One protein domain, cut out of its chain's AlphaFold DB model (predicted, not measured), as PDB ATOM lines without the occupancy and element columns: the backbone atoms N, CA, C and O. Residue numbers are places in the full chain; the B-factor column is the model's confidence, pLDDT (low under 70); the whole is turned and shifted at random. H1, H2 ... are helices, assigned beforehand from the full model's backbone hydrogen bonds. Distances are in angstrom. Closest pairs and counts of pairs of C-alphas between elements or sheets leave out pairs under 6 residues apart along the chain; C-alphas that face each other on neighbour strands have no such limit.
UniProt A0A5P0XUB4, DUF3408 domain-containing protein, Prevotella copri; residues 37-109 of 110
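AT A GLANCE: This is residues 37 to 109 of the 110 residues of the protein "DUF3408 domain-containing protein" of Prevotella copri (UniProt A0A5P0XUB4). A loose, open arrangement of helices: H3 starts at the middle part of H2, about perpendicular to it, with short H1 at its side, and after residue 92 of H3 the backbone turns a corner into H4, an arm whose residues 99 to 108 stick out. Between H1 and H2 the chain makes a wide loop, residues 41 to 57, with no named element. The printed part has 73 residues with four named helices, H1, H2, H3 and H4 in that order, and no named strand; the class is all helix. The whole is loose and elongated, with a radius of gyration of the C-alphas of 15.2 A and spans of 47 by 25 by 24 A.

IN THESE COORDINATES: H3, one of the two longest helices with 15 residues, covers residues 78 to 92 and measures 21.3 A from C-alpha 78 at (-38.157, -1.753, 8.114) to C-alpha 92 at (-47.970, -15.012, -5.331). H4, also 15 residues, covers residues 94 to 108 and measures 21.0 A, with C-alpha 108 at (-46.194, 1.016, -25.697). H2 covers residues 58 to 71 and measures 19.8 A. H1 covers residues 37 to 40, 5.5 A long, with C-alpha 37 at (-42.805, -14.192, 11.752).

HOW THE PARTS SIT: H3 touches H2 with its residues 78 to 81 alone, and H2 touches H3 with residues 64 to 68 alone. The closest C-alphas of the two, those of Met 65 and Val 78, are 5.9 A apart, and their lines stand about perpendicular at 83 degrees. H3 touches H1 with its residues 80 to 85 alone; the closest C-alphas, those of Phe 40 and Asn 84, are 5.4 A apart. H1 and H2 are close but not clearly touching, with the C-alphas of Ile 37 and Val 71 closest at 7.9 A. H3 and H4 are close but not clearly touching: their closest C-alphas, those of Phe 90 and Ile 97, are 7.5 A apart, and their lines stand about perpendicular at 84 degrees. H4 is apart from H1 and from H2. In H2, H3 and H4 every pair of O of residue i and N of residue i+4 is within hydrogen-bond range; H1 is too short for such a pair.

THE WHOLE: The two C-alphas farthest apart, those of Lys 73 and Arg 109, are 48.1 A apart. Without the stretches that stand free, residues 55 to 60, 91 to 96 and 99 to 109, the body spans 35 by 23 by 20 A. The link from H1 to H2 is long, that from H2 to H3 is short, and that from H3 to H4 is tight. The printed part has no cut. Its mean pLDDT is 91.6, and no printed residue is under 70.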
ATOM      1  N   ILE A  37     -44.045 -14.765  11.221       88.88
ATOM      2  CA  ILE A  37     -42.805 -14.192  11.752       88.88
ATOM      3  C   ILE A  37     -41.593 -14.699  10.974       88.88
ATOM      4  O   ILE A  37     -40.818 -13.891  10.481       88.88
ATOM      5  N   ASP A  38     -41.464 -16.010  10.797       88.12
ATOM      6  CA  ASP A  38     -40.328 -16.601  10.086       88.12
ATOM      7  C   ASP A  38     -40.279 -16.154   8.621       88.12
ATOM      8  O   ASP A  38     -39.203 -15.970   8.054       88.12
ATOM      9  N   LYS A  39     -41.455 -15.946   8.018       88.25
ATOM     10  CA  LYS A  39     -41.589 -15.535   6.622       88.25
ATOM     11  C   LYS A  39     -41.205 -14.073   6.385       88.25
ATOM     12  O   LYS A  39     -40.532 -13.790   5.401       88.25
ATOM     13  N   PHE A  40     -41.619 -13.151   7.259       91.25
ATOM     14  CA  PHE A  40     -41.469 -11.706   7.010       91.25
ATOM     15  C   PHE A  40     -40.507 -10.980   7.951       91.25
ATOM     16  O   PHE A  40     -40.037  -9.895   7.611       91.25
ATOM     17  N   MET A  41     -40.187 -11.539   9.117       89.19
ATOM     18  CA  MET A  41     -39.209 -10.975  10.060       89.19
ATOM     19  C   MET A  41     -37.810 -11.571   9.855       89.19
ATOM     20  O   MET A  41     -37.023 -11.670  10.796       89.19
ATOM     21  N   SER A  42     -37.481 -11.958   8.624       88.50
ATOM     22  CA  SER A  42     -36.136 -12.371   8.244       88.50
ATOM     23  C   SER A  42     -35.296 -11.163   7.821       88.50
ATOM     24  O   SER A  42     -35.799 -10.119   7.384       88.50
ATOM     25  N   LYS A  43     -33.980 -11.292   7.985       88.62
ATOM     26  CA  LYS A  43     -33.025 -10.300   7.502       88.62
ATOM     27  C   LYS A  43     -32.900 -10.437   5.984       88.62
ATOM     28  O   LYS A  43     -32.669 -11.540   5.499       88.62
ATOM     29  N   ALA A  44     -33.010  -9.321   5.271       86.31
ATOM     30  CA  ALA A  44     -32.749  -9.292   3.840       86.31
ATOM     31  C   ALA A  44     -31.253  -9.503   3.557       86.31
ATOM     32  O   ALA A  44     -30.392  -9.221   4.400       86.31
ATOM     33  N   ASP A  45     -30.947  -9.982   2.358       87.94
ATOM     34  CA  ASP A  45     -29.591 -10.229   1.861       87.94
ATOM     35  C   ASP A  45     -28.839  -8.941   1.468       87.94
ATOM     36  O   ASP A  45     -27.656  -8.986   1.128       87.94
ATOM     37  N   PHE A  46     -29.483  -7.778   1.600       85.75
ATOM     38  CA  PHE A  46     -28.897  -6.467   1.340       85.75
ATOM     39  C   PHE A  46     -28.954  -5.535   2.558       85.75
ATOM     40  O   PHE A  46     -29.702  -5.717   3.523       85.75
ATOM     41  N   THR A  47     -28.142  -4.478   2.509       83.31
ATOM     42  CA  THR A  47     -28.188  -3.380   3.477       83.31
ATOM     43  C   THR A  47     -28.982  -2.219   2.891       83.31
ATOM     44  O   THR A  47     -28.759  -1.822   1.750       83.31
ATOM     45  N   ALA A  48     -29.874  -1.614   3.682       82.56
ATOM     46  CA  ALA A  48     -30.725  -0.516   3.211       82.56
ATOM     47  C   ALA A  48     -29.934   0.646   2.576       82.56
ATOM     48  O   ALA A  48     -30.392   1.243   1.609       82.56
ATOM     49  N   ARG A  49     -28.715   0.920   3.068       85.94
ATOM     50  CA  ARG A  49     -27.807   1.946   2.522       85.94
ATOM     51  C   ARG A  49     -27.406   1.693   1.063       85.94
ATOM     52  O   ARG A  49     -27.107   2.646   0.352       85.94
ATOM     53  N   ASN A  50     -27.376   0.434   0.639       85.62
ATOM     54  CA  ASN A  50     -26.967   0.030  -0.703       85.62
ATOM     55  C   ASN A  50     -28.178  -0.198  -1.627       85.62
ATOM     56  O   ASN A  50     -27.999  -0.503  -2.804       85.62
ATOM     57  N   GLY A  51     -29.398  -0.076  -1.096       82.75
ATOM     58  CA  GLY A  51     -30.638  -0.215  -1.848       82.75
ATOM     59  C   GLY A  51     -31.091   1.087  -2.509       82.75
ATOM     60  O   GLY A  51     -30.504   2.155  -2.326       82.75
ATOM     61  N   LYS A  52     -32.188   1.001  -3.268       86.50
ATOM     62  CA  LYS A  52     -32.914   2.177  -3.767       86.50
ATOM     63  C   LYS A  52     -33.962   2.601  -2.740       86.50
ATOM     64  O   LYS A  52     -34.659   1.757  -2.181       86.50
ATOM     65  N   GLN A  53     -34.089   3.904  -2.506       85.62
ATOM     66  CA  GLN A  53     -35.088   4.434  -1.584       85.62
ATOM     67  C   GLN A  53     -36.464   4.485  -2.254       85.62
ATOM     68  O   GLN A  53     -36.604   5.012  -3.356       85.62
ATOM     69  N   VAL A  54     -37.480   3.969  -1.561       87.44
ATOM     70  CA  VAL A  54     -38.890   4.089  -1.949       87.44
ATOM     71  C   VAL A  54     -39.607   4.904  -0.880       87.44
ATOM     72  O   VAL A  54     -39.504   4.605   0.310       87.44
ATOM     73  N   CYS A  55     -40.325   5.944  -1.297       89.19
ATOM     74  CA  CYS A  55     -41.152   6.732  -0.392       89.19
ATOM     75  C   CYS A  55     -42.482   6.015  -0.146       89.19
ATOM     76  O   CYS A  55     -43.144   5.569  -1.081       89.19
ATOM     77  N   ILE A  56     -42.896   5.958   1.114       93.44
ATOM     78  CA  ILE A  56     -44.220   5.494   1.532       93.44
ATOM     79  C   ILE A  56     -44.859   6.561   2.417       93.44
ATOM     80  O   ILE A  56     -44.175   7.461   2.905       93.44
ATOM     81  N   LYS A  57     -46.174   6.471   2.629       95.75
ATOM     82  CA  LYS A  57     -46.874   7.374   3.552       95.75
ATOM     83  C   LYS A  57     -46.256   7.285   4.950       95.75
ATOM     84  O   LYS A  57     -45.952   6.188   5.419       95.75
ATOM     85  N   GLU A  58     -46.136   8.429   5.617       94.75
ATOM     86  CA  GLU A  58     -45.560   8.543   6.963       94.75
ATOM     87  C   GLU A  58     -46.264   7.623   7.969       94.75
ATOM     88  O   GLU A  58     -45.611   6.828   8.641       94.75
ATOM     89  N   GLU A  59     -47.600   7.621   7.980       96.75
ATOM     90  CA  GLU A  59     -48.395   6.747   8.853       96.75
ATOM     91  C   GLU A  59     -48.067   5.255   8.648       96.75
ATOM     92  O   GLU A  59     -47.942   4.483   9.604       96.75
ATOM     93  N   THR A  60     -47.885   4.835   7.392       95.62
ATOM     94  CA  THR A  60     -47.514   3.455   7.058       95.62
ATOM     95  C   THR A  60     -46.108   3.142   7.553       95.62
ATOM     96  O   THR A  60     -45.884   2.080   8.136       95.62
ATOM     97  N   HIS A  61     -45.170   4.067   7.357       95.25
ATOM     98  CA  HIS A  61     -43.800   3.916   7.829       95.25
ATOM     99  C   HIS A  61     -43.742   3.763   9.353       95.25
ATOM    100  O   HIS A  61     -43.109   2.831   9.852       95.25
ATOM    101  N   GLU A  62     -44.458   4.606  10.100       95.94
ATOM    102  CA  GLU A  62     -44.540   4.493  11.558       95.94
ATOM    103  C   GLU A  62     -45.125   3.158  12.011       95.94
ATOM    104  O   GLU A  62     -44.635   2.545  12.965       95.94
ATOM    105  N   ARG A  63     -46.187   2.700  11.339       96.50
ATOM    106  CA  ARG A  63     -46.843   1.431  11.657       96.50
ATOM    107  C   ARG A  63     -45.881   0.260  11.472       96.50
ATOM    108  O   ARG A  63     -45.770  -0.576  12.369       96.50
ATOM    109  N   ILE A  64     -45.158   0.231  10.353       95.44
ATOM    110  CA  ILE A  64     -44.147  -0.792  10.072       95.44
ATOM    111  C   ILE A  64     -43.018  -0.721  11.100       95.44
ATOM    112  O   ILE A  64     -42.628  -1.747  11.652       95.44
ATOM    113  N   MET A  65     -42.518   0.477  11.405       94.31
ATOM    114  CA  MET A  65     -41.442   0.658  12.376       94.31
ATOM    115  C   MET A  65     -41.833   0.136  13.763       94.31
ATOM    116  O   MET A  65     -41.083  -0.635  14.361       94.31
ATOM    117  N   LYS A  66     -43.019   0.501  14.266       95.25
ATOM    118  CA  LYS A  66     -43.541  -0.001  15.549       95.25
ATOM    119  C   LYS A  66     -43.643  -1.527  15.534       95.25
ATOM    120  O   LYS A  66     -43.209  -2.176  16.484       95.25
ATOM    121  N   PHE A  67     -44.163  -2.095  14.449       94.44
ATOM    122  CA  PHE A  67     -44.307  -3.540  14.301       94.44
ATOM    123  C   PHE A  67     -42.956  -4.266  14.328       94.44
ATOM    124  O   PHE A  67     -42.750  -5.148  15.161       94.44
ATOM    125  N   VAL A  68     -42.008  -3.847  13.488       94.38
ATOM    126  CA  VAL A  68     -40.664  -4.437  13.410       94.38
ATOM    127  C   VAL A  68     -39.919  -4.306  14.741       94.38
ATOM    128  O   VAL A  68     -39.274  -5.257  15.171       94.38
ATOM    129  N   ASN A  69     -40.046  -3.178  15.444       91.81
ATOM    130  CA  ASN A  69     -39.381  -2.989  16.735       91.81
ATOM    131  C   ASN A  69     -39.928  -3.922  17.828       91.81
ATOM    132  O   ASN A  69     -39.157  -4.439  18.633       91.81
ATOM    133  N   VAL A  70     -41.244  -4.153  17.860       92.81
ATOM    134  CA  VAL A  70     -41.883  -5.010  18.874       92.81
ATOM    135  C   VAL A  70     -41.690  -6.492  18.558       92.81
ATOM    136  O   VAL A  70     -41.433  -7.297  19.452       92.81
ATOM    137  N   VAL A  71     -41.822  -6.863  17.286       91.25
ATOM    138  CA  VAL A  71     -41.935  -8.261  16.858       91.25
ATOM    139  C   VAL A  71     -40.633  -8.795  16.267       91.25
ATOM    140  O   VAL A  71     -40.286  -9.953  16.489       91.25
ATOM    141  N   GLY A  72     -39.886  -7.949  15.560       82.38
ATOM    142  CA  GLY A  72     -38.669  -8.323  14.845       82.38
ATOM    143  C   GLY A  72     -37.454  -8.562  15.739       82.38
ATOM    144  O   GLY A  72     -36.461  -9.083  15.246       82.38
ATOM    145  N   LYS A  73     -37.498  -8.201  17.033       85.00
ATOM    146  CA  LYS A  73     -36.446  -8.485  18.042       85.00
ATOM    147  C   LYS A  73     -35.012  -8.154  17.578       85.00
ATOM    148  O   LYS A  73     -34.062  -8.842  17.940       85.00
ATOM    149  N   GLY A  74     -34.851  -7.121  16.746       80.81
ATOM    150  CA  GLY A  74     -33.562  -6.711  16.170       80.81
ATOM    151  C   GLY A  74     -33.044  -7.573  15.008       80.81
ATOM    152  O   GLY A  74     -31.963  -7.303  14.494       80.81
ATOM    153  N   GLN A  75     -33.792  -8.590  14.577       81.56
ATOM    154  CA  GLN A  75     -33.440  -9.453  13.445       81.56
ATOM    155  C   GLN A  75     -33.937  -8.902  12.105       81.56
ATOM    156  O   GLN A  75     -33.287  -9.100  11.079       81.56
ATOM    157  N   ALA A  76     -35.053  -8.175  12.126       88.31
ATOM    158  CA  ALA A  76     -35.622  -7.509  10.965       88.31
ATOM    159  C   ALA A  76     -35.473  -5.988  11.070       88.31
ATOM    160  O   ALA A  76     -35.489  -5.407  12.154       88.31
ATOM    161  N   THR A  77     -35.357  -5.345   9.915       91.56
ATOM    162  CA  THR A  77     -35.418  -3.891   9.756       91.56
ATOM    163  C   THR A  77     -36.678  -3.528   8.973       91.56
ATOM    164  O   THR A  77     -37.287  -4.386   8.337       91.56
ATOM    165  N   VAL A  78     -37.067  -2.248   8.977       92.50
ATOM    166  CA  VAL A  78     -38.157  -1.753   8.114       92.50
ATOM    167  C   VAL A  78     -37.905  -2.134   6.652       92.50
ATOM    168  O   VAL A  78     -38.806  -2.628   5.982       92.50
ATOM    169  N   ALA A  79     -36.662  -1.971   6.187       92.19
ATOM    170  CA  ALA A  79     -36.264  -2.323   4.829       92.19
ATOM    171  C   ALA A  79     -36.434  -3.821   4.546       92.19
ATOM    172  O   ALA A  79     -37.035  -4.170   3.538       92.19
ATOM    173  N   SER A  80     -35.971  -4.701   5.443       92.81
ATOM    174  CA  SER A  80     -36.098  -6.146   5.216       92.81
ATOM    175  C   SER A  80     -37.546  -6.622   5.266       92.81
ATOM    176  O   SER A  80     -37.933  -7.463   4.471       92.81
ATOM    177  N   PHE A  81     -38.372  -6.057   6.149       94.62
ATOM    178  CA  PHE A  81     -39.792  -6.403   6.191       94.62
ATOM    179  C   PHE A  81     -40.522  -6.018   4.902       94.62
ATOM    180  O   PHE A  81     -41.293  -6.814   4.371       94.62
ATOM    181  N   ILE A  82     -40.264  -4.810   4.392       93.94
ATOM    182  CA  ILE A  82     -40.849  -4.346   3.130       93.94
ATOM    183  C   ILE A  82     -40.372  -5.226   1.973       93.94
ATOM    184  O   ILE A  82     -41.195  -5.651   1.169       93.94
ATOM    185  N   ASP A  83     -39.080  -5.544   1.917       93.38
ATOM    186  CA  ASP A  83     -38.524  -6.418   0.884       93.38
ATOM    187  C   ASP A  83     -39.161  -7.815   0.905       93.38
ATOM    188  O   ASP A  83     -39.619  -8.308  -0.121       93.38
ATOM    189  N   ASN A  84     -39.324  -8.408   2.091       94.19
ATOM    190  CA  ASN A  84     -39.988  -9.701   2.254       94.19
ATOM    191  C   ASN A  84     -41.451  -9.681   1.778       94.19
ATOM    192  O   ASN A  84     -41.896 -10.630   1.133       94.19
ATOM    193  N   ILE A  85     -42.199  -8.608   2.069       94.88
ATOM    194  CA  ILE A  85     -43.575  -8.434   1.570       94.88
ATOM    195  C   ILE A  85     -43.585  -8.334   0.047       94.88
ATOM    196  O   ILE A  85     -44.404  -8.976  -0.604       94.88
ATOM    197  N   ILE A  86     -42.693  -7.524  -0.521       94.75
ATOM    198  CA  ILE A  86     -42.609  -7.317  -1.967       94.75
ATOM    199  C   ILE A  86     -42.276  -8.637  -2.668       94.75
ATOM    200  O   ILE A  86     -42.951  -9.004  -3.627       94.75
ATOM    201  N   ASN A  87     -41.293  -9.381  -2.158       94.50
ATOM    202  CA  ASN A  87     -40.889 -10.673  -2.706       94.50
ATOM    203  C   ASN A  87     -42.024 -11.699  -2.652       94.50
ATOM    204  O   ASN A  87     -42.271 -12.398  -3.635       94.50
ATOM    205  N   GLU A  88     -42.753 -11.776  -1.538       95.44
ATOM    206  CA  GLU A  88     -43.914 -12.659  -1.453       95.44
ATOM    207  C   GLU A  88     -45.032 -12.222  -2.408       95.44
ATOM    208  O   GLU A  88     -45.600 -13.062  -3.103       95.44
ATOM    209  N   HIS A  89     -45.325 -10.924  -2.488       96.69
ATOM    210  CA  HIS A  89     -46.334 -10.399  -3.402       96.69
ATOM    211  C   HIS A  89     -45.994 -10.744  -4.859       96.69
ATOM    212  O   HIS A  89     -46.839 -11.277  -5.574       96.69
ATOM    213  N   PHE A  90     -44.741 -10.537  -5.281       96.12
ATOM    214  CA  PHE A  90     -44.285 -10.942  -6.611       96.12
ATOM    215  C   PHE A  90     -44.375 -12.452  -6.828       96.12
ATOM    216  O   PHE A  90     -44.749 -12.874  -7.917       96.12
ATOM    217  N   ALA A  91     -44.066 -13.268  -5.817       95.44
ATOM    218  CA  ALA A  91     -44.158 -14.719  -5.928       95.44
ATOM    219  C   ALA A  91     -45.612 -15.203  -6.077       95.44
ATOM    220  O   ALA A  91     -45.888 -16.054  -6.919       95.44
ATOM    221  N   ILE A  92     -46.543 -14.651  -5.290       96.88
ATOM    222  CA  ILE A  92     -47.970 -15.012  -5.331       96.88
ATOM    223  C   ILE A  92     -48.608 -14.563  -6.651       96.88
ATOM    224  O   ILE A  92     -49.353 -15.324  -7.263       96.88
ATOM    225  N   HIS A  93     -48.290 -13.352  -7.110       96.88
ATOM    226  CA  HIS A  93     -48.931 -12.722  -8.267       96.88
ATOM    227  C   HIS A  93     -48.093 -12.804  -9.553       96.88
ATOM    228  O   HIS A  93     -48.360 -12.085 -10.515       96.88
ATOM    229  N   ALA A  94     -47.082 -13.679  -9.608       96.19
ATOM    230  CA  ALA A  94     -46.109 -13.731 -10.703       96.19
ATOM    231  C   ALA A  94     -46.759 -13.824 -12.095       96.19
ATOM    232  O   ALA A  94     -46.352 -13.125 -13.022       96.19
ATOM    233  N   ALA A  95     -47.787 -14.668 -12.241       96.06
ATOM    234  CA  ALA A  95     -48.482 -14.867 -13.512       96.06
ATOM    235  C   ALA A  95     -49.269 -13.620 -13.952       96.06
ATOM    236  O   ALA A  95     -49.190 -13.215 -15.110       96.06
ATOM    237  N   GLU A  96     -49.991 -12.997 -13.021       97.62
ATOM    238  CA  GLU A  96     -50.806 -11.800 -13.262       97.62
ATOM    239  C   GLU A  96     -49.919 -10.601 -13.605       97.62
ATOM    240  O   GLU A  96     -50.158  -9.896 -14.584       97.62
ATOM    241  N   ILE A  97     -48.837 -10.426 -12.846       96.69
ATOM    242  CA  ILE A  97     -47.838  -9.385 -13.079       96.69
ATOM    243  C   ILE A  97     -47.190  -9.581 -14.451       96.69
ATOM    244  O   ILE A  97     -47.082  -8.622 -15.215       96.69
ATOM    245  N   LYS A  98     -46.808 -10.815 -14.807       96.06
ATOM    246  CA  LYS A  98     -46.243 -11.106 -16.129       96.06
ATOM    247  C   LYS A  98     -47.221 -10.742 -17.250       96.06
ATOM    248  O   LYS A  98     -46.815 -10.100 -18.214       96.06
ATOM    249  N   ALA A  99     -48.491 -11.127 -17.122       96.50
ATOM    250  CA  ALA A  99     -49.507 -10.802 -18.119       96.50
ATOM    251  C   ALA A  99     -49.667  -9.280 -18.292       96.50
ATOM    252  O   ALA A  99     -49.667  -8.796 -19.422       96.50
ATOM    253  N   ALA A 100     -49.708  -8.526 -17.187       96.12
ATOM    254  CA  ALA A 100     -49.790  -7.066 -17.214       96.12
ATOM    255  C   ALA A 100     -48.554  -6.411 -17.862       96.12
ATOM    256  O   ALA A 100     -48.690  -5.452 -18.623       96.12
ATOM    257  N   PHE A 101     -47.348  -6.937 -17.613       94.88
ATOM    258  CA  PHE A 101     -46.132  -6.472 -18.288       94.88
ATOM    259  C   PHE A 101     -46.173  -6.735 -19.796       94.88
ATOM    260  O   PHE A 101     -45.882  -5.829 -20.576       94.88
ATOM    261  N   ASP A 102     -46.553  -7.946 -20.212       94.81
ATOM    262  CA  ASP A 102     -46.641  -8.309 -21.631       94.81
ATOM    263  C   ASP A 102     -47.667  -7.428 -22.372       94.81
ATOM    264  O   ASP A 102     -47.449  -7.047 -23.523       94.81
ATOM    265  N   GLU A 103     -48.788  -7.096 -21.723       94.81
ATOM    266  CA  GLU A 103     -49.791  -6.169 -22.253       94.81
ATOM    267  C   GLU A 103     -49.242  -4.743 -22.373       94.81
ATOM    268  O   GLU A 103     -49.361  -4.123 -23.433       94.81
ATOM    269  N   GLY A 104     -48.571  -4.247 -21.328       92.38
ATOM    270  CA  GLY A 104     -47.934  -2.932 -21.338       92.38
ATOM    271  C   GLY A 104     -46.905  -2.788 -22.462       92.38
ATOM    272  O   GLY A 104     -46.961  -1.827 -23.224       92.38
ATOM    273  N   LEU A 105     -46.006  -3.762 -22.631       93.00
ATOM    274  CA  LEU A 105     -44.991  -3.734 -23.695       93.00
ATOM    275  C   LEU A 105     -45.625  -3.639 -25.090       93.00
ATOM    276  O   LEU A 105     -45.206  -2.820 -25.911       93.00
ATOM    277  N   LYS A 106     -46.699  -4.401 -25.334       90.56
ATOM    278  CA  LYS A 106     -47.460  -4.331 -26.590       90.56
ATOM    279  C   LYS A 106     -48.117  -2.967 -26.789       90.56
ATOM    280  O   LYS A 106     -48.053  -2.424 -27.891       90.56
ATOM    281  N   ALA A 107     -48.731  -2.411 -25.744       90.31
ATOM    282  CA  ALA A 107     -49.405  -1.115 -25.803       90.31
ATOM    283  C   ALA A 107     -48.428   0.037 -26.094       90.31
ATOM    284  O   ALA A 107     -48.755   0.943 -26.862       90.31
ATOM    285  N   TYR A 108     -47.216  -0.021 -25.535       86.25
ATOM    286  CA  TYR A 108     -46.194   1.016 -25.697       86.25
ATOM    287  C   TYR A 108     -45.226   0.783 -26.872       86.25
ATOM    288  O   TYR A 108     -44.373   1.637 -27.109       86.25
ATOM    289  N   ARG A 109     -45.379  -0.308 -27.643       81.50
ATOM    290  CA  ARG A 109     -44.479  -0.705 -28.752       81.50
ATOM    291  C   ARG A 109     -42.999  -0.743 -28.342       81.50
ATOM    292  O   ARG A 109     -42.138  -0.281 -29.094       81.50
TER     293      ARG A 109